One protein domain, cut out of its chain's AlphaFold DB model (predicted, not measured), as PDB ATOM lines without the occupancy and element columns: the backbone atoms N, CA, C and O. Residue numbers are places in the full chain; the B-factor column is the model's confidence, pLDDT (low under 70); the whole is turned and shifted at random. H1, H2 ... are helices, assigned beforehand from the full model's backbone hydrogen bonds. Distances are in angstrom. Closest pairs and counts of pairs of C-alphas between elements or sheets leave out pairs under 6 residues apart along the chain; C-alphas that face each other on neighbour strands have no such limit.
ATOM      1  N   ILE A  20      54.314  76.067   5.539       89.00
ATOM      2  CA  ILE A  20      54.944  76.057   6.859       89.00
ATOM      3  C   ILE A  20      55.969  74.933   6.902       89.00
ATOM      4  O   ILE A  20      55.694  73.790   6.546       89.00
ATOM      5  N   ALA A  21      57.182  75.246   7.361       90.56
ATOM      6  CA  ALA A  21      58.209  74.227   7.540       90.56
ATOM      7  C   ALA A  21      57.695  73.111   8.467       90.56
ATOM      8  O   ALA A  21      57.172  73.394   9.544       90.56
ATOM      9  N   GLN A  22      57.892  71.848   8.081       88.56
ATOM     10  CA  GLN A  22      57.371  70.685   8.813       88.56
ATOM     11  C   GLN A  22      57.782  70.670  10.296       88.56
ATOM     12  O   GLN A  22      56.977  70.343  11.165       88.56
ATOM     13  N   GLU A  23      59.010  71.094  10.603       92.12
ATOM     14  CA  GLU A  23      59.485  71.252  11.982       92.12
ATOM     15  C   GLU A  23      58.632  72.262  12.767       92.12
ATOM     16  O   GLU A  23      58.230  71.994  13.899       92.12
ATOM     17  N   LYS A  24      58.274  73.395  12.150       91.94
ATOM     18  CA  LYS A  24      57.399  74.403  12.767       91.94
ATOM     19  C   LYS A  24      55.983  73.870  12.978       91.94
ATOM     20  O   LYS A  24      55.411  74.144  14.028       91.94
ATOM     21  N   LEU A  25      55.441  73.085  12.041       91.25
ATOM     22  CA  LEU A  25      54.135  72.428  12.207       91.25
ATOM     23  C   LEU A  25      54.139  71.475  13.404       91.25
ATOM     24  O   LEU A  25      53.236  71.517  14.238       91.25
ATOM     25  N   GLN A  26      55.181  70.650  13.528       92.31
ATOM     26  CA  GLN A  26      55.303  69.710  14.637       92.31
ATOM     27  C   GLN A  26      55.455  70.429  15.984       92.31
ATOM     28  O   GLN A  26      54.846  70.027  16.977       92.31
ATOM     29  N   VAL A  27      56.235  71.512  16.022       94.81
ATOM     30  CA  VAL A  27      56.358  72.368  17.209       94.81
ATOM     31  C   VAL A  27      55.011  72.999  17.568       94.81
ATOM     32  O   VAL A  27      54.613  72.925  18.731       94.81
ATOM     33  N   ALA A  28      54.282  73.554  16.598       92.50
ATOM     34  CA  ALA A  28      52.973  74.162  16.822       92.50
ATOM     35  C   ALA A  28      51.940  73.143  17.340       92.50
ATOM     36  O   ALA A  28      51.208  73.438  18.283       92.50
ATOM     37  N   GLU A  29      51.923  71.911  16.822       91.69
ATOM     38  CA  GLU A  29      51.011  70.871  17.320       91.69
ATOM     39  C   GLU A  29      51.363  70.434  18.755       91.69
ATOM     40  O   GLU A  29      50.481  70.287  19.605       91.69
ATOM     41  N   ASN A  30      52.655  70.296  19.069       95.62
ATOM     42  CA  ASN A  30      53.106  70.016  20.434       95.62
ATOM     43  C   ASN A  30      52.719  71.146  21.400       95.62
ATOM     44  O   ASN A  30      52.225  70.887  22.504       95.62
ATOM     45  N   ASN A  31      52.899  72.399  20.978       95.38
ATOM     46  CA  ASN A  31      52.500  73.570  21.750       95.38
ATOM     47  C   ASN A  31      50.984  73.623  21.943       95.38
ATOM     48  O   ASN A  31      50.531  73.883  23.056       95.38
ATOM     49  N   TYR A  32      50.195  73.302  20.915       95.94
ATOM     50  CA  TYR A  32      48.742  73.201  21.024       95.94
ATOM     51  C   TYR A  32      48.328  72.160  22.068       95.94
ATOM     52  O   TYR A  32      47.482  72.435  22.923       95.94
ATOM     53  N   MET A  33      48.936  70.972  22.044       96.62
ATOM     54  CA  MET A  33      48.638  69.919  23.016       96.62
ATOM     55  C   MET A  33      49.000  70.343  24.443       96.62
ATOM     56  O   MET A  33      48.223  70.098  25.372       96.62
ATOM     57  N   LYS A  34      50.124  71.045  24.616       96.88
ATOM     58  CA  LYS A  34      50.521  71.637  25.898       96.88
ATOM     59  C   LYS A  34      49.527  72.709  26.360       96.88
ATOM     60  O   LYS A  34      49.027  72.615  27.479       96.88
ATOM     61  N   ALA A  35      49.169  73.660  25.498       95.88
ATOM     62  CA  ALA A  35      48.188  74.708  25.786       95.88
ATOM     63  C   ALA A  35      46.811  74.114  26.129       95.88
ATOM     64  O   ALA A  35      46.131  74.557  27.050       95.88
ATOM     65  N   LYS A  36      46.408  73.027  25.459       95.94
ATOM     66  CA  LYS A  36      45.175  72.296  25.777       95.94
ATOM     67  C   LYS A  36      45.205  71.704  27.183       95.94
ATOM     68  O   LYS A  36      44.211  71.808  27.900       95.94
ATOM     69  N   GLN A  37      46.314  71.084  27.583       97.44
ATOM     70  CA  GLN A  37      46.469  70.548  28.937       97.44
ATOM     71  C   GLN A  37      46.497  71.661  29.988       97.44
ATOM     72  O   GLN A  37      45.840  71.537  31.022       97.44
ATOM     73  N   ASN A  38      47.216  72.749  29.720       97.12
ATOM     74  CA  ASN A  38      47.285  73.903  30.608       97.12
ATOM     75  C   ASN A  38      45.916  74.564  30.788       97.12
ATOM     76  O   ASN A  38      45.511  74.801  31.920       97.12
ATOM     77  N   TYR A  39      45.154  74.746  29.708       97.50
ATOM     78  CA  TYR A  39      43.779  75.240  29.767       97.50
ATOM     79  C   TYR A  39      42.891  74.381  30.671       97.50
ATOM     80  O   TYR A  39      42.146  74.913  31.488       97.50
ATOM     81  N   LEU A  40      42.975  73.050  30.566       97.38
ATOM     82  CA  LEU A  40      42.192  72.157  31.426       97.38
ATOM     83  C   LEU A  40      42.578  72.298  32.903       97.38
ATOM     84  O   LEU A  40      41.694  72.305  33.758       97.38
ATOM     85  N   LYS A  41      43.875  72.446  33.200       97.75
ATOM     86  CA  LYS A  41      44.360  72.708  34.563       97.75
ATOM     87  C   LYS A  41      43.851  74.055  35.078       97.75
ATOM     88  O   LYS A  41      43.211  74.087  36.122       97.75
ATOM     89  N   ALA A  42      44.041  75.128  34.311       97.38
ATOM     90  CA  ALA A  42      43.598  76.474  34.667       97.38
ATOM     91  C   ALA A  42      42.072  76.553  34.853       97.38
ATOM     92  O   ALA A  42      41.590  77.175  35.796       97.38
ATOM     93  N   MET A  43      41.300  75.857  34.012       96.94
ATOM     94  CA  MET A  43      39.846  75.755  34.154       96.94
ATOM     95  C   MET A  43      39.445  75.077  35.473       96.94
ATOM     96  O   MET A  43      38.465  75.492  36.092       96.94
ATOM     97  N   ASN A  44      40.166  74.039  35.903       97.44
ATOM     98  CA  ASN A  44      39.901  73.382  37.183       97.44
ATOM     99  C   ASN A  44      40.261  74.295  38.362       97.44
ATOM    100  O   ASN A  44      39.409  74.500  39.221       97.44
ATOM    101  N   SER A  45      41.435  74.933  38.345       96.69
ATOM    102  CA  SER A  45      41.841  75.897  39.380       96.69
ATOM    103  C   SER A  45      40.863  77.071  39.499       96.69
ATOM    104  O   SER A  45      40.499  77.481  40.598       96.69
ATOM    105  N   TYR A  46      40.347  77.575  38.374       97.12
ATOM    106  CA  TYR A  46      39.288  78.587  38.380       97.12
ATOM    107  C   TYR A  46      37.995  78.075  39.030       97.12
ATOM    108  O   TYR A  46      37.389  78.783  39.836       97.12
ATOM    109  N   LYS A  47      37.555  76.852  38.703       97.31
ATOM    110  CA  LYS A  47      36.349  76.255  39.304       97.31
ATOM    111  C   LYS A  47      36.497  76.059  40.811       97.31
ATOM    112  O   LYS A  47      35.546  76.341  41.535       97.31
ATOM    113  N   GLU A  48      37.661  75.601  41.261       97.00
ATOM    114  CA  GLU A  48      37.983  75.412  42.677       97.00
ATOM    115  C   GLU A  48      37.968  76.750  43.425       97.00
ATOM    116  O   GLU A  48      37.173  76.912  44.352       97.00
ATOM    117  N   ALA A  49      38.724  77.747  42.954       96.31
ATOM    118  CA  ALA A  49      38.765  79.081  43.561       96.31
ATOM    119  C   ALA A  49      37.381  79.755  43.589       96.31
ATOM    120  O   ALA A  49      36.978  80.352  44.589       96.31
ATOM    121  N   LYS A  50      36.593  79.604  42.517       96.06
ATOM    122  CA  LYS A  50      35.205  80.081  42.481       96.06
ATOM    123  C   LYS A  50      34.332  79.379  43.524       96.06
ATOM    124  O   LYS A  50      33.483  80.025  44.133       96.06
ATOM    125  N   GLY A  51      34.503  78.070  43.703       96.56
ATOM    126  CA  GLY A  51      33.783  77.285  44.704       96.56
ATOM    127  C   GLY A  51      34.081  77.758  46.124       96.56
ATOM    128  O   GLY A  51      33.145  78.044  46.869       96.56
ATOM    129  N   LEU A  52      35.365  77.920  46.457       95.31
ATOM    130  CA  LEU A  52      35.819  78.423  47.757       95.31
ATOM    131  C   LEU A  52      35.265  79.823  48.042       95.31
ATOM    132  O   LEU A  52      34.658  80.052  49.085       95.31
ATOM    133  N   LEU A  53      35.349  80.738  47.071       95.25
ATOM    134  CA  LEU A  53      34.793  82.083  47.225       95.25
ATOM    135  C   LEU A  53      33.275  82.077  47.470       95.25
ATOM    136  O   LEU A  53      32.762  82.894  48.235       95.25
ATOM    137  N   LEU A  54      32.529  81.196  46.796       94.94
ATOM    138  CA  LEU A  54      31.082  81.086  46.998       94.94
ATOM    139  C   LEU A  54      30.735  80.546  48.388       94.94
ATOM    140  O   LEU A  54      29.780  81.035  48.983       94.94
ATOM    141  N   GLN A  55      31.506  79.585  48.898       93.81
ATOM    142  CA  GLN A  55      31.341  79.060  50.254       93.81
ATOM    143  C   GLN A  55      31.599  80.149  51.300       93.81
ATOM    144  O   GLN A  55      30.742  80.390  52.145       93.81
ATOM    145  N   GLU A  56      32.709  80.879  51.181       92.56
ATOM    146  CA  GLU A  56      33.039  81.983  52.094       92.56
ATOM    147  C   GLU A  56      31.987  83.095  52.074       92.56
ATOM    148  O   GLU A  56      31.603  83.641  53.107       92.56
ATOM    149  N   ARG A  57      31.446  83.412  50.892       91.56
ATOM    150  CA  ARG A  57      30.348  84.379  50.772       91.56
ATOM    151  C   ARG A  57      29.077  83.932  51.477       91.56
ATOM    152  O   ARG A  57      28.320  84.801  51.897       91.56
ATOM    153  N   GLU A  58      28.817  82.632  51.564       92.50
ATOM    154  CA  GLU A  58      27.668  82.116  52.305       92.50
ATOM    155  C   GLU A  58      27.882  82.281  53.811       92.50
ATOM    156  O   GLU A  58      27.025  82.859  54.473       92.50
ATOM    157  N   MET A  59      29.059  81.897  54.317       89.06
ATOM    158  CA  MET A  59      29.430  82.066  55.729       89.06
ATOM    159  C   MET A  59      29.368  83.542  56.154       89.06
ATOM    160  O   MET A  59      28.833  83.885  57.206       89.06
ATOM    161  N   LEU A  60      29.821  84.451  55.286       90.31
ATOM    162  CA  LEU A  60      29.772  85.892  55.534       90.31
ATOM    163  C   LEU A  60      28.358  86.485  55.609       90.31
ATOM    164  O   LEU A  60      28.213  87.588  56.133       90.31
ATOM    165  N   LYS A  61      27.309  85.809  55.117       90.12
ATOM    166  CA  LYS A  61      25.926  86.293  55.294       90.12
ATOM    167  C   LYS A  61      25.461  86.185  56.742       90.12
ATOM    168  O   LYS A  61      24.605  86.962  57.153       90.12
ATOM    169  N   GLU A  62      26.007  85.233  57.494       87.94
ATOM    170  CA  GLU A  62      25.687  85.033  58.910       87.94
ATOM    171  C   GLU A  62      26.386  86.086  59.791       87.94
ATOM    172  O   GLU A  62      25.871  86.470  60.843       87.94
ATOM    173  N   CYS A  63      27.493  86.650  59.301       86.56
ATOM    174  CA  CYS A  63      28.234  87.767  59.888       86.56
ATOM    175  C   CYS A  63      27.508  89.115  59.711       86.56
ATOM    176  O   CYS A  63      27.963  90.003  58.988       86.56
ATOM    177  N   THR A  64      26.360  89.280  60.369       72.25
ATOM    178  CA  THR A  64      25.567  90.521  60.317       72.25
ATOM    179  C   THR A  64      26.150  91.548  61.296       72.25
ATOM    180  O   THR A  64      25.891  91.460  62.492       72.25
ATOM    181  N   ASP A  65      26.986  92.474  60.811       67.44
ATOM    182  CA  ASP A  65      27.662  93.557  61.569       67.44
ATOM    183  C   ASP A  65      28.455  93.128  62.824       67.44
ATOM    184  O   ASP A  65      28.932  93.961  63.595       67.44
ATOM    185  N   SER A  66      28.634  91.825  63.040       71.94
ATOM    186  CA  SER A  66      29.400  91.282  64.152       71.94
ATOM    187  C   SER A  66      30.887  91.257  63.804       71.94
ATOM    188  O   SER A  66      31.315  90.477  62.953       71.94
ATOM    189  N   ASP A  67      31.690  92.065  64.495       80.62
ATOM    190  CA  ASP A  67      33.159  92.011  64.430       80.62
ATOM    191  C   ASP A  67      33.706  90.914  65.356       80.62
ATOM    192  O   ASP A  67      34.567  91.137  66.207       80.62
ATOM    193  N   THR A  68      33.151  89.707  65.233       88.50
ATOM    194  CA  THR A  68      33.740  88.521  65.854       88.50
ATOM    195  C   THR A  68      35.018  88.146  65.109       88.50
ATOM    196  O   THR A  68      35.132  88.356  63.902       88.50
ATOM    197  N   GLU A  69      35.968  87.547  65.826       87.75
ATOM    198  CA  GLU A  69      37.231  87.059  65.258       87.75
ATOM    199  C   GLU A  69      37.000  86.142  64.041       87.75
ATOM    200  O   GLU A  69      37.657  86.283  63.015       87.75
ATOM    201  N   GLU A  70      35.991  85.266  64.109       87.56
ATOM    202  CA  GLU A  70      35.594  84.386  63.000       87.56
ATOM    203  C   GLU A  70      35.134  85.175  61.765       87.56
ATOM    204  O   GLU A  70      35.536  84.876  60.643       87.56
ATOM    205  N   CYS A  71      34.344  86.236  61.953       88.25
ATOM    206  CA  CYS A  71      33.883  87.072  60.848       88.25
ATOM    207  C   CYS A  71      35.004  87.915  60.232       88.25
ATOM    208  O   CYS A  71      34.964  88.182  59.032       88.25
ATOM    209  N   ILE A  72      36.013  88.312  61.013       88.44
ATOM    210  CA  ILE A  72      37.220  88.963  60.485       88.44
ATOM    211  C   ILE A  72      38.003  87.971  59.614       88.44
ATOM    212  O   ILE A  72      38.316  88.289  58.467       88.44
ATOM    213  N   GLN A  73      38.211  86.741  60.094       90.06
ATOM    214  CA  GLN A  73      38.899  85.690  59.335       90.06
ATOM    215  C   GLN A  73      38.170  85.324  58.036       90.06
ATOM    216  O   GLN A  73      38.806  85.200  56.990       90.06
ATOM    217  N   PHE A  74      36.837  85.218  58.056       90.81
ATOM    218  CA  PHE A  74      36.059  84.984  56.834       90.81
ATOM    219  C   PHE A  74      36.168  86.145  55.837       90.81
ATOM    220  O   PHE A  74      36.192  85.914  54.628       90.81
ATOM    221  N   ARG A  75      36.269  87.400  56.304       90.00
ATOM    222  CA  ARG A  75      36.473  88.561  55.417       90.00
ATOM    223  C   ARG A  75      37.843  88.490  54.737       90.00
ATOM    224  O   ARG A  75      37.899  88.607  53.515       90.00
ATOM    225  N   GLU A  76      38.909  88.224  55.492       90.75
ATOM    226  CA  GLU A  76      40.266  88.061  54.946       90.75
ATOM    227  C   GLU A  76      40.359  86.869  53.976       90.75
ATOM    228  O   GLU A  76      40.912  86.985  52.879       90.75
ATOM    229  N   SER A  77      39.759  85.729  54.335       92.62
ATOM    230  CA  SER A  77      39.679  84.539  53.477       92.62
ATOM    231  C   SER A  77      38.932  84.834  52.172       92.62
ATOM    232  O   SER A  77      39.403  84.503  51.081       92.62
ATOM    233  N   ALA A  78      37.795  85.533  52.245       93.50
ATOM    234  CA  ALA A  78      37.025  85.915  51.067       93.50
ATOM    235  C   ALA A  78      37.785  86.878  50.141       93.50
ATOM    236  O   ALA A  78      37.631  86.792  48.919       93.50
ATOM    237  N   GLU A  79      38.600  87.785  50.682       93.56
ATOM    238  CA  GLU A  79      39.467  88.662  49.887       93.56
ATOM    239  C   GLU A  79      40.565  87.864  49.172       93.56
ATOM    240  O   GLU A  79      40.733  88.011  47.958       93.56
ATOM    241  N   ASN A  80      41.230  86.944  49.878       94.31
ATOM    242  CA  ASN A  80      42.216  86.032  49.292       94.31
ATOM    243  C   ASN A  80      41.620  85.175  48.167       94.31
ATOM    244  O   ASN A  80      42.122  85.199  47.042       94.31
ATOM    245  N   HIS A  81      40.503  84.491  48.424       95.62
ATOM    246  CA  HIS A  81      39.825  83.681  47.410       95.62
ATOM    247  C   HIS A  81      39.274  84.528  46.253       95.62
ATOM    248  O   HIS A  81      39.163  84.043  45.127       95.62
ATOM    249  N   SER A  82      38.945  85.806  46.487       95.31
ATOM    250  CA  SER A  82      38.561  86.723  45.408       95.31
ATOM    251  C   SER A  82      39.741  87.032  44.488       95.31
ATOM    252  O   SER A  82      39.573  86.944  43.271       95.31
ATOM    253  N   ARG A  83      40.924  87.347  45.040       96.44
ATOM    254  CA  ARG A  83      42.156  87.537  44.251       96.44
ATOM    255  C   ARG A  83      42.487  86.281  43.455       96.44
ATOM    256  O   ARG A  83      42.642  86.349  42.237       96.44
ATOM    257  N   GLU A  84      42.490  85.128  44.118       96.31
ATOM    258  CA  GLU A  84      42.782  83.844  43.483       96.31
ATOM    259  C   GLU A  84      41.795  83.520  42.351       96.31
ATOM    260  O   GLU A  84      42.203  83.114  41.263       96.31
ATOM    261  N   MET A  85      40.494  83.757  42.553       96.62
ATOM    262  CA  MET A  85      39.490  83.547  41.507       96.62
ATOM    263  C   MET A  85      39.747  84.439  40.286       96.62
ATOM    264  O   MET A  85      39.603  83.969  39.156       96.62
ATOM    265  N   ILE A  86      40.110  85.710  40.488       97.44
ATOM    266  CA  ILE A  86      40.409  86.647  39.395       97.44
ATOM    267  C   ILE A  86      41.633  86.166  38.611       97.44
ATOM    268  O   ILE A  86      41.546  86.020  37.390       97.44
ATOM    269  N   VAL A  87      42.730  85.854  39.308       97.88
ATOM    270  CA  VAL A  87      43.978  85.362  38.704       97.88
ATOM    271  C   VAL A  87      43.729  84.069  37.927       97.88
ATOM    272  O   VAL A  87      44.062  83.972  36.745       97.88
ATOM    273  N   ASN A  88      43.055  83.094  38.538       97.62
ATOM    274  CA  ASN A  88      42.747  81.824  37.883       97.62
ATOM    275  C   ASN A  88      41.794  81.998  36.692       97.62
ATOM    276  O   ASN A  88      41.930  81.298  35.687       97.62
ATOM    277  N   SER A  89      40.854  82.946  36.763       97.38
ATOM    278  CA  SER A  89      39.978  83.269  35.636       97.38
ATOM    279  C   SER A  89      40.760  83.858  34.462       97.38
ATOM    280  O   SER A  89      40.504  83.466  33.326       97.38
ATOM    281  N   ALA A  90      41.693  84.780  34.714       97.88
ATOM    282  CA  ALA A  90      42.521  85.382  33.671       97.88
ATOM    283  C   ALA A  90      43.473  84.347  33.049       97.88
ATOM    284  O   ALA A  90      43.520  84.217  31.826       97.88
ATOM    285  N   ASN A  91      44.123  83.515  33.869       98.06
ATOM    286  CA  ASN A  91      44.969  82.410  33.404       98.06
ATOM    287  C   ASN A  91      44.203  81.417  32.518       98.06
ATOM    288  O   ASN A  91      44.692  81.005  31.468       98.06
ATOM    289  N   MET A  92      42.972  81.055  32.894       97.56
ATOM    290  CA  MET A  92      42.125  80.197  32.061       97.56
ATOM    291  C   MET A  92      41.860  80.824  30.681       97.56
ATOM    292  O   MET A  92      41.892  80.110  29.677       97.56
ATOM    293  N   MET A  93      41.615  82.138  30.617       97.44
ATOM    294  CA  MET A  93      41.412  82.857  29.352       97.44
ATOM    295  C   MET A  93      42.693  82.895  28.511       97.44
ATOM    296  O   MET A  93      42.636  82.585  27.324       97.44
ATOM    297  N   ILE A  94      43.847  83.189  29.121       98.25
ATOM    298  CA  ILE A  94      45.160  83.181  28.452       98.25
ATOM    299  C   ILE A  94      45.431  81.814  27.816       98.25
ATOM    300  O   ILE A  94      45.781  81.723  26.639       98.25
ATOM    301  N   GLU A  95      45.218  80.726  28.557       97.81
ATOM    302  CA  GLU A  95      45.443  79.375  28.035       97.81
ATOM    303  C   GLU A  95      44.443  78.994  26.935       97.81
ATOM    304  O   GLU A  95      44.791  78.279  25.991       97.81
ATOM    305  N   HIS A  96      43.205  79.494  27.001       96.62
ATOM    306  CA  HIS A  96      42.244  79.321  25.915       96.62
ATOM    307  C   HIS A  96      42.707  80.022  24.630       96.62
ATOM    308  O   HIS A  96      42.727  79.403  23.563       96.62
ATOM    309  N   LEU A  97      43.144  81.275  24.751       98.12
ATOM    310  CA  LEU A  97      43.673  82.076  23.653       98.12
ATOM    311  C   LEU A  97      44.944  81.461  23.052       98.12
ATOM    312  O   LEU A  97      45.061  81.365  21.831       98.12
ATOM    313  N   ASN A  98      45.854  80.949  23.884       98.06
ATOM    314  CA  ASN A  98      47.054  80.256  23.416       98.06
ATOM    315  C   ASN A  98      46.718  79.010  22.588       98.06
ATOM    316  O   ASN A  98      47.347  78.787  21.559       98.06
ATOM    317  N   LYS A  99      45.692  78.225  22.946       97.25
ATOM    318  CA  LYS A  99      45.266  77.094  22.098       97.25
ATOM    319  C   LYS A  99      44.862  77.543  20.696       97.25
ATOM    320  O   LYS A  99      45.192  76.863  19.727       97.25
ATOM    321  N   ILE A 100      44.116  78.644  20.600       97.69
ATOM    322  CA  ILE A 100      43.677  79.197  19.314       97.69
ATOM    323  C   ILE A 100      44.902  79.683  18.540       97.69
ATOM    324  O   ILE A 100      45.075  79.295  17.389       97.69
ATOM    325  N   LYS A 101      45.798  80.433  19.194       97.81
ATOM    326  CA  LYS A 101      47.058  80.915  18.616       97.81
ATOM    327  C   LYS A 101      47.898  79.790  18.017       97.81
ATOM    328  O   LYS A 101      48.352  79.908  16.885       97.81
ATOM    329  N   GLU A 102      48.066  78.678  18.733       97.31
ATOM    330  CA  GLU A 102      48.845  77.544  18.223       97.31
ATOM    331  C   GLU A 102      48.169  76.860  17.027       97.31
ATOM    332  O   GLU A 102      48.857  76.468  16.089       97.31
ATOM    333  N   LYS A 103      46.830  76.784  16.993       96.94
ATOM    334  CA  LYS A 103      46.120  76.276  15.809       96.94
ATOM    335  C   LYS A 103      46.193  77.218  14.615       96.94
ATOM    336  O   LYS A 103      46.314  76.749  13.486       96.94
ATOM    337  N   VAL A 104      46.176  78.526  14.856       96.81
ATOM    338  CA  VAL A 104      46.440  79.522  13.816       96.81
ATOM    339  C   VAL A 104      47.869  79.374  13.314       96.81
ATOM    340  O   VAL A 104      48.062  79.366  12.111       96.81
ATOM    341  N   ASN A 105      48.867  79.173  14.180       94.38
ATOM    342  CA  ASN A 105      50.261  78.950  13.774       94.38
ATOM    343  C   ASN A 105      50.464  77.679  12.941       94.38
ATOM    344  O   ASN A 105      51.367  77.654  12.112       94.38
ATOM    345  N   SER A 106      49.661  76.635  13.156       94.19
ATOM    346  CA  SER A 106      49.796  75.360  12.445       94.19
ATOM    347  C   SER A 106      48.931  75.233  11.188       94.19
ATOM    348  O   SER A 106      49.056  74.232  10.495       94.19
ATOM    349  N   SER A 107      48.007  76.159  10.918       94.31
ATOM    350  CA  SER A 107      47.097  76.030   9.769       94.31
ATOM    351  C   SER A 107      47.791  76.444   8.477       94.31
ATOM    352  O   SER A 107      48.239  77.582   8.358       94.31
ATOM    353  N   GLU A 108      47.883  75.545   7.506       93.88
ATOM    354  CA  GLU A 108      48.432  75.843   6.174       93.88
ATOM    355  C   GLU A 108      47.345  76.339   5.209       93.88
ATOM    356  O   GLU A 108      47.636  76.919   4.170       93.88
ATOM    357  N   GLU A 109      46.080  76.144   5.569       93.44
ATOM    358  CA  GLU A 109      44.898  76.517   4.796       93.44
ATOM    359  C   GLU A 109      44.405  77.943   5.092       93.44
ATOM    360  O   GLU A 109      43.440  78.417   4.490       93.44
ATOM    361  N   MET A 110      45.059  78.632   6.028       93.94
ATOM    362  CA  MET A 110      44.816  80.029   6.365       93.94
ATOM    363  C   MET A 110      45.865  80.924   5.708       93.94
ATOM    364  O   MET A 110      47.051  80.594   5.702       93.94
ATOM    365  N   ASP A 111      45.421  82.071   5.200       92.88
ATOM    366  CA  ASP A 111      46.300  83.097   4.643       92.88
ATOM    367  C   ASP A 111      47.300  83.625   5.697       92.88
ATOM    368  O   ASP A 111      46.990  83.707   6.892       92.88
ATOM    369  N   GLU A 112      48.518  83.964   5.269       92.56
ATOM    370  CA  GLU A 112      49.572  84.457   6.156       92.56
ATOM    371  C   GLU A 112      49.228  85.797   6.827       92.56
ATOM    372  O   GLU A 112      49.515  85.962   8.017       92.56
ATOM    373  N   GLU A 113      48.623  86.739   6.104       93.56
ATOM    374  CA  GLU A 113      48.198  88.037   6.628       93.56
ATOM    375  C   GLU A 113      47.115  87.852   7.688       93.56
ATOM    376  O   GLU A 113      47.296  88.266   8.837       93.56
ATOM    377  N   ARG A 114      46.061  87.092   7.362       93.00
ATOM    378  CA  ARG A 114      44.982  86.788   8.311       93.00
ATOM    379  C   ARG A 114      45.505  86.082   9.563       93.00
ATOM    380  O   ARG A 114      45.097  86.399  10.680       93.00
ATOM    381  N   ALA A 115      46.427  85.134   9.407       96.00
ATOM    382  CA  ALA A 115      47.031  84.459  10.547       96.00
ATOM    383  C   ALA A 115      47.814  85.433  11.446       96.00
ATOM    384  O   ALA A 115      47.708  85.348  12.672       96.00
ATOM    385  N   LYS A 116      48.575  86.370  10.864       96.50
ATOM    386  CA  LYS A 116      49.314  87.400  11.615       96.50
ATOM    387  C   LYS A 116      48.377  88.330  12.382       96.50
ATOM    388  O   LYS A 116      48.651  88.598  13.551       96.50
ATOM    389  N   GLU A 117      47.284  88.776  11.765       95.69
ATOM    390  CA  GLU A 117      46.266  89.611  12.417       95.69
ATOM    391  C   GLU A 117      45.691  88.922  13.656       95.69
ATOM    392  O   GLU A 117      45.761  89.469  14.760       95.69
ATOM    393  N   ILE A 118      45.216  87.680  13.503       96.69
ATOM    394  CA  ILE A 118      44.633  86.903  14.603       96.69
ATOM    395  C   ILE A 118      45.651  86.700  15.734       96.69
ATOM    396  O   ILE A 118      45.325  86.865  16.909       96.69
ATOM    397  N   ILE A 119      46.898  86.351  15.401       97.56
ATOM    398  CA  ILE A 119      47.962  86.172  16.400       97.56
ATOM    399  C   ILE A 119      48.244  87.485  17.139       97.56
ATOM    400  O   ILE A 119      48.436  87.473  18.356       97.56
ATOM    401  N   SER A 120      48.271  88.611  16.422       97.62
ATOM    402  CA  SER A 120      48.504  89.933  17.002       97.62
ATOM    403  C   SER A 120      47.384  90.331  17.966       97.62
ATOM    404  O   SER A 120      47.674  90.723  19.097       97.62
ATOM    405  N   GLU A 121      46.117  90.173  17.566       96.56
ATOM    406  CA  GLU A 121      44.962  90.430  18.440       96.56
ATOM    407  C   GLU A 121      45.001  89.554  19.699       96.56
ATOM    408  O   GLU A 121      44.866  90.057  20.817       96.56
ATOM    409  N   ILE A 122      45.261  88.250  19.538       97.81
ATOM    410  CA  ILE A 122      45.375  87.316  20.663       97.81
ATOM    411  C   ILE A 122      46.483  87.741  21.633       97.81
ATOM    412  O   ILE A 122      46.260  87.742  22.844       97.81
ATOM    413  N   ASN A 123      47.666  88.109  21.134       98.31
ATOM    414  CA  ASN A 123      48.765  88.550  21.995       98.31
ATOM    415  C   ASN A 123      48.421  89.853  22.736       98.31
ATOM    416  O   ASN A 123      48.782  89.989  23.904       98.31
ATOM    417  N   GLY A 124      47.683  90.770  22.101       97.94
ATOM    418  CA  GLY A 124      47.159  91.969  22.761       97.94
ATOM    419  C   GLY A 124      46.236  91.623  23.933       97.94
ATOM    420  O   GLY A 124      46.435  92.106  25.046       97.94
ATOM    421  N   TYR A 125      45.285  90.708  23.723       97.75
ATOM    422  CA  TYR A 125      44.401  90.242  24.795       97.75
ATOM    423  C   TYR A 125      45.137  89.509  25.918       97.75
ATOM    424  O   TYR A 125      44.774  89.679  27.080       97.75
ATOM    425  N   ILE A 126      46.158  88.711  25.593       98.12
ATOM    426  CA  ILE A 126      46.998  88.049  26.600       98.12
ATOM    427  C   ILE A 126      47.705  89.098  27.463       98.12
ATOM    428  O   ILE A 126      47.616  89.008  28.682       98.12
ATOM    429  N   SER A 127      48.307  90.123  26.853       98.38
ATOM    430  CA  SER A 127      48.982  91.200  27.590       98.38
ATOM    431  C   SER A 127      48.032  91.926  28.551       98.38
ATOM    432  O   SER A 127      48.383  92.152  29.704       98.38
ATOM    433  N   GLU A 128      46.809  92.252  28.118       98.00
ATOM    434  CA  GLU A 128      45.819  92.905  28.989       98.00
ATOM    435  C   GLU A 128      45.374  92.010  30.162       98.00
ATOM    436  O   GLU A 128      45.070  92.503  31.250       98.00
ATOM    437  N   LEU A 129      45.323  90.689  29.956       98.06
ATOM    438  CA  LEU A 129      45.008  89.724  31.012       98.06
ATOM    439  C   LEU A 129      46.176  89.542  31.990       98.06
ATOM    440  O   LEU A 129      45.933  89.434  33.191       98.06
ATOM    441  N   GLU A 130      47.418  89.535  31.504       98.38
ATOM    442  CA  GLU A 130      48.629  89.488  32.335       98.38
ATOM    443  C   GLU A 130      48.739  90.734  33.227       98.38
ATOM    444  O   GLU A 130      48.957  90.608  34.433       98.38
ATOM    445  N   ASP A 131      48.464  91.923  32.687       98.06
ATOM    446  CA  ASP A 131      48.410  93.161  33.473       98.06
ATOM    447  C   ASP A 131      47.330  93.098  34.566       98.06
ATOM    448  O   ASP A 131      47.544  93.543  35.698       98.06
ATOM    449  N   ALA A 132      46.167  92.515  34.257       97.50
ATOM    450  CA  ALA A 132      45.096  92.339  35.233       97.50
ATOM    451  C   ALA A 132      45.460  91.337  36.344       97.50
ATOM    452  O   ALA A 132      45.021  91.516  37.482       97.50
ATOM    453  N   ILE A 133      46.270  90.314  36.042       97.88
ATOM    454  CA  ILE A 133      46.820  89.386  37.043       97.88
ATOM    455  C   ILE A 133      47.737  90.140  38.004       97.88
ATOM    456  O   ILE A 133      47.526  90.068  39.213       97.88
ATOM    457  N   VAL A 134      48.684  90.927  37.483       98.19
ATOM    458  CA  VAL A 134      49.613  91.716  38.311       98.19
ATOM    459  C   VAL A 134      48.852  92.673  39.234       98.19
ATOM    460  O   VAL A 134      49.158  92.774  40.422       98.19
ATOM    461  N   GLN A 135      47.819  93.345  38.719       97.69
ATOM    462  CA  GLN A 135      46.969  94.216  39.534       97.69
ATOM    463  C   GLN A 135      46.205  93.435  40.611       97.69
ATOM    464  O   GLN A 135      46.103  93.903  41.743       97.69
ATOM    465  N   ALA A 136      45.676  92.249  40.284       96.31
ATOM    466  CA  ALA A 136      44.951  91.405  41.235       96.31
ATOM    467  C   ALA A 136      45.843  90.912  42.381       96.31
ATOM    468  O   ALA A 136      45.390  90.870  43.523       96.31
ATOM    469  N   GLU A 137      47.095  90.563  42.089       95.62
ATOM    470  CA  GLU A 137      48.079  90.129  43.087       95.62
ATOM    471  C   GLU A 137      48.521  91.274  44.008       95.62
ATOM    472  O   GLU A 137      48.758  91.048  45.193       95.62
ATOM    473  N   ALA A 138      48.591  92.500  43.482       96.69
ATOM    474  CA  ALA A 138      48.981  93.692  44.232       96.69
ATOM    475  C   ALA A 138      47.829  94.362  45.007       96.69
ATOM    476  O   ALA A 138      48.083  95.268  45.794       96.69
ATOM    477  N   ALA A 139      46.576  93.965  44.776       96.56
ATOM    478  CA  ALA A 139      45.420  94.577  45.424       96.56
ATOM    479  C   ALA A 139      45.409  94.277  46.927       96.56
ATOM    480  O   ALA A 139      45.408  93.111  47.322       96.56
ATOM    481  N   GLU A 140      45.325  95.307  47.765       93.69
ATOM    482  CA  GLU A 140      45.331  95.172  49.228       93.69
ATOM    483  C   GLU A 140      43.928  95.316  49.816       93.69
ATOM    484  O   GLU A 140      43.649  94.793  50.892       93.69
ATOM    485  N   THR A 141      43.027  95.991  49.098       93.81
ATOM    486  CA  THR A 141      41.688  96.316  49.590       93.81
ATOM    487  C   THR A 141      40.581  95.631  48.794       93.81
ATOM    488  O   THR A 141      40.670  95.387  47.588       93.81
ATOM    489  N   LYS A 142      39.449  95.393  49.462       92.75
ATOM    490  CA  LYS A 142      38.219  94.886  48.838       92.75
ATOM    491  C   LYS A 142      37.756  95.699  47.626       92.75
ATOM    492  O   LYS A 142      37.257  95.120  46.658       92.75
ATOM    493  N   ASP A 143      37.868  97.024  47.686       95.25
ATOM    494  CA  ASP A 143      37.412  97.901  46.605       95.25
ATOM    495  C   ASP A 143      38.321  97.790  45.373       95.25
ATOM    496  O   ASP A 143      37.807  97.682  44.258       95.25
ATOM    497  N   GLU A 144      39.641  97.684  45.558       96.62
ATOM    498  CA  GLU A 144      40.588  97.397  44.469       96.62
ATOM    499  C   GLU A 144      40.283  96.049  43.809       96.62
ATOM    500  O   GLU A 144      40.101  95.984  42.593       96.62
ATOM    501  N   ILE A 145      40.117  94.985  44.608       96.00
ATOM    502  CA  ILE A 145      39.761  93.644  44.114       96.00
ATOM    503  C   ILE A 145      38.476  93.701  43.274       96.00
ATOM    504  O   ILE A 145      38.374  93.076  42.215       96.00
ATOM    505  N   LYS A 146      37.475  94.465  43.725       96.19
ATOM    506  CA  LYS A 146      36.193  94.608  43.028       96.19
ATOM    507  C   LYS A 146      36.331  95.348  41.698       96.19
ATOM    508  O   LYS A 146      35.688  94.945  40.724       96.19
ATOM    509  N   GLU A 147      37.128  96.411  41.632       97.44
ATOM    510  CA  GLU A 147      37.374  97.135  40.379       97.44
ATOM    511  C   GLU A 147      38.186  96.299  39.382       97.44
ATOM    512  O   GLU A 147      37.857  96.268  38.190       97.44
ATOM    513  N   ILE A 148      39.159  95.519  39.855       96.75
ATOM    514  CA  ILE A 148      39.916  94.589  39.008       96.75
ATOM    515  C   ILE A 148      38.999  93.481  38.480       96.75
ATOM    516  O   ILE A 148      38.982  93.212  37.279       96.75
ATOM    517  N   ALA A 149      38.142  92.903  39.328       95.88
ATOM    518  CA  ALA A 149      37.159  91.907  38.903       95.88
ATOM    519  C   ALA A 149      36.220  92.442  37.806       95.88
ATOM    520  O   ALA A 149      35.919  91.737  36.839       95.88
ATOM    521  N   LYS A 150      35.765  93.698  37.925       96.94
ATOM    522  CA  LYS A 150      34.966  94.358  36.878       96.94
ATOM    523  C   LYS A 150      35.760  94.529  35.589       96.94
ATOM    524  O   LYS A 150      35.199  94.334  34.511       96.94
ATOM    525  N   THR A 151      37.036  94.888  35.690       95.88
ATOM    526  CA  THR A 151      37.927  95.054  34.537       95.88
ATOM    527  C   THR A 151      38.109  93.728  33.805       95.88
ATOM    528  O   THR A 151      37.771  93.649  32.625       95.88
ATOM    529  N   VAL A 152      38.478  92.653  34.511       96.12
ATOM    530  CA  VAL A 152      38.585  91.298  33.939       96.12
ATOM    531  C   VAL A 152      37.259  90.835  33.335       96.12
ATOM    532  O   VAL A 152      37.235  90.271  32.245       96.12
ATOM    533  N   SER A 153      36.126  91.125  33.980       94.94
ATOM    534  CA  SER A 153      34.809  90.793  33.427       94.94
ATOM    535  C   SER A 153      34.518  91.528  32.112       94.94
ATOM    536  O   SER A 153      34.010  90.916  31.171       94.94
ATOM    537  N   LYS A 154      34.855  92.819  32.012       93.88
ATOM    538  CA  LYS A 154      34.701  93.600  30.774       93.88
ATOM    539  C   LYS A 154      35.634  93.102  29.670       93.88
ATOM    540  O   LYS A 154      35.179  92.979  28.530       93.88
ATOM    541  N   LEU A 155      36.888  92.792  30.014       94.62
ATOM    542  CA  LEU A 155      37.860  92.183  29.105       94.62
ATOM    543  C   LEU A 155      37.316  90.867  28.560       94.62
ATOM    544  O   LEU A 155      37.236  90.702  27.347       94.62
ATOM    545  N   TRP A 156      36.826  89.985  29.432       94.38
ATOM    546  CA  TRP A 156      36.239  88.713  29.027       94.38
ATOM    547  C   TRP A 156      35.085  88.884  28.045       94.38
ATOM    548  O   TRP A 156      35.047  88.214  27.020       94.38
ATOM    549  N   ILE A 157      34.155  89.804  28.314       90.88
ATOM    550  CA  ILE A 157      33.026  90.061  27.410       90.88
ATOM    551  C   ILE A 157      33.519  90.503  26.024       90.88
ATOM    552  O   ILE A 157      32.941  90.096  25.020       90.88
ATOM    553  N   ARG A 158      34.570  91.330  25.957       89.31
ATOM    554  CA  ARG A 158      35.160  91.777  24.686       89.31
ATOM    555  C   ARG A 158      35.878  90.629  23.967       89.31
ATOM    556  O   ARG A 158      35.639  90.409  22.785       89.31
ATOM    557  N   ILE A 159      36.700  89.875  24.693       94.06
ATOM    558  CA  ILE A 159      37.499  88.763  24.166       94.06
ATOM    559  C   ILE A 159      36.601  87.630  23.669       94.06
ATOM    560  O   ILE A 159      36.858  87.071  22.611       94.06
ATOM    561  N   ARG A 160      35.518  87.310  24.385       92.75
ATOM    562  CA  ARG A 160      34.689  86.122  24.141       92.75
ATOM    563  C   ARG A 160      34.107  86.040  22.729       92.75
ATOM    564  O   ARG A 160      33.979  84.950  22.184       92.75
ATOM    565  N   ASN A 161      33.705  87.155  22.131       90.38
ATOM    566  CA  ASN A 161      33.168  87.109  20.770       90.38
ATOM    567  C   ASN A 161      34.297  87.006  19.735       90.38
ATOM    568  O   ASN A 161      34.194  86.221  18.795       90.38
ATOM    569  N   ARG A 162      35.413  87.709  19.966       93.56
ATOM    570  CA  ARG A 162      36.596  87.677  19.094       93.56
ATOM    571  C   ARG A 162      37.296  86.315  19.121       93.56
ATOM    572  O   ARG A 162      37.570  85.756  18.067       93.56
ATOM    573  N   GLU A 163      37.452  85.682  20.286       94.75
ATOM    574  CA  GLU A 163      37.992  84.316  20.375       94.75
ATOM    575  C   GLU A 163      37.120  83.304  19.611       94.75
ATOM    576  O   GLU A 163      37.644  82.374  18.998       94.75
ATOM    577  N   ARG A 164      35.788  83.480  19.618       94.50
ATOM    578  CA  ARG A 164      34.862  82.597  18.896       94.50
ATOM    579  C   ARG A 164      35.008  82.777  17.391       94.50
ATOM    580  O   ARG A 164      35.003  81.768  16.690       94.50
ATOM    581  N   LEU A 165      35.176  84.016  16.928       95.56
ATOM    582  CA  LEU A 165      35.468  84.338  15.533       95.56
ATOM    583  C   LEU A 165      36.803  83.727  15.086       95.56
ATOM    584  O   LEU A 165      36.855  83.043  14.065       95.56
TER     585      LEU A 165
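What this domain is: This is residues 20 to 165 of the 297 residues of an uncharacterized protein of Candidatus Woesearchaeota archaeon CG_4_10_14_0_2_um_filter_33_10 (UniProt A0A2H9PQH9). The longest helix, H1, lies side by side with H2 in a long helical hairpin, and two shorter helices, H3 and H4, pack on H2 along its side away from H1. The printed part has 146 residues with four named helices, H1 to H4 in chain order, and is all helix. It is a loose rod, radius of gyration of the C-alphas 19.0 A, spanning 65 by 24 by 23 A.

How they stand to each other: H1, residues 22 to 62, touches the hub H2, residues 69 to 106, at a shallow tilt of 20 degrees, opposite ways; their closest C-alphas, Tyr 46 and Asn 88, are 4.8 A apart. H2, H3, residues 112 to 138, and H4, residues 142 to 165, form an up and down bundle, each running against the one before. The closest C-alphas of H2 and H3 are Val 87 and Ile 133, 5.2 A; of H2 and H4, Ile 86 and Ala 149, 6.2 A. H1 is apart from H3 and H4. Every O i to N i+4 pair is within hydrogen-bond range in H2 and H3, 35 of 37 in H1 and 18 of 20 in H4.

Where its parts are: H1 begins at C-alpha 22 (57.371, 70.685, 8.813) and is 61.0 A long, H2 55.5 A, H3 39.2 A; H4, 35.0 A, has a kink of 27 degrees near residue 159 and ends at C-alpha 165 (35.468, 84.338, 15.533).

The domain as a whole: The printed part has no cut and no long link; residues 64 to 69 stand free, and residue 65 is under pLDDT 70.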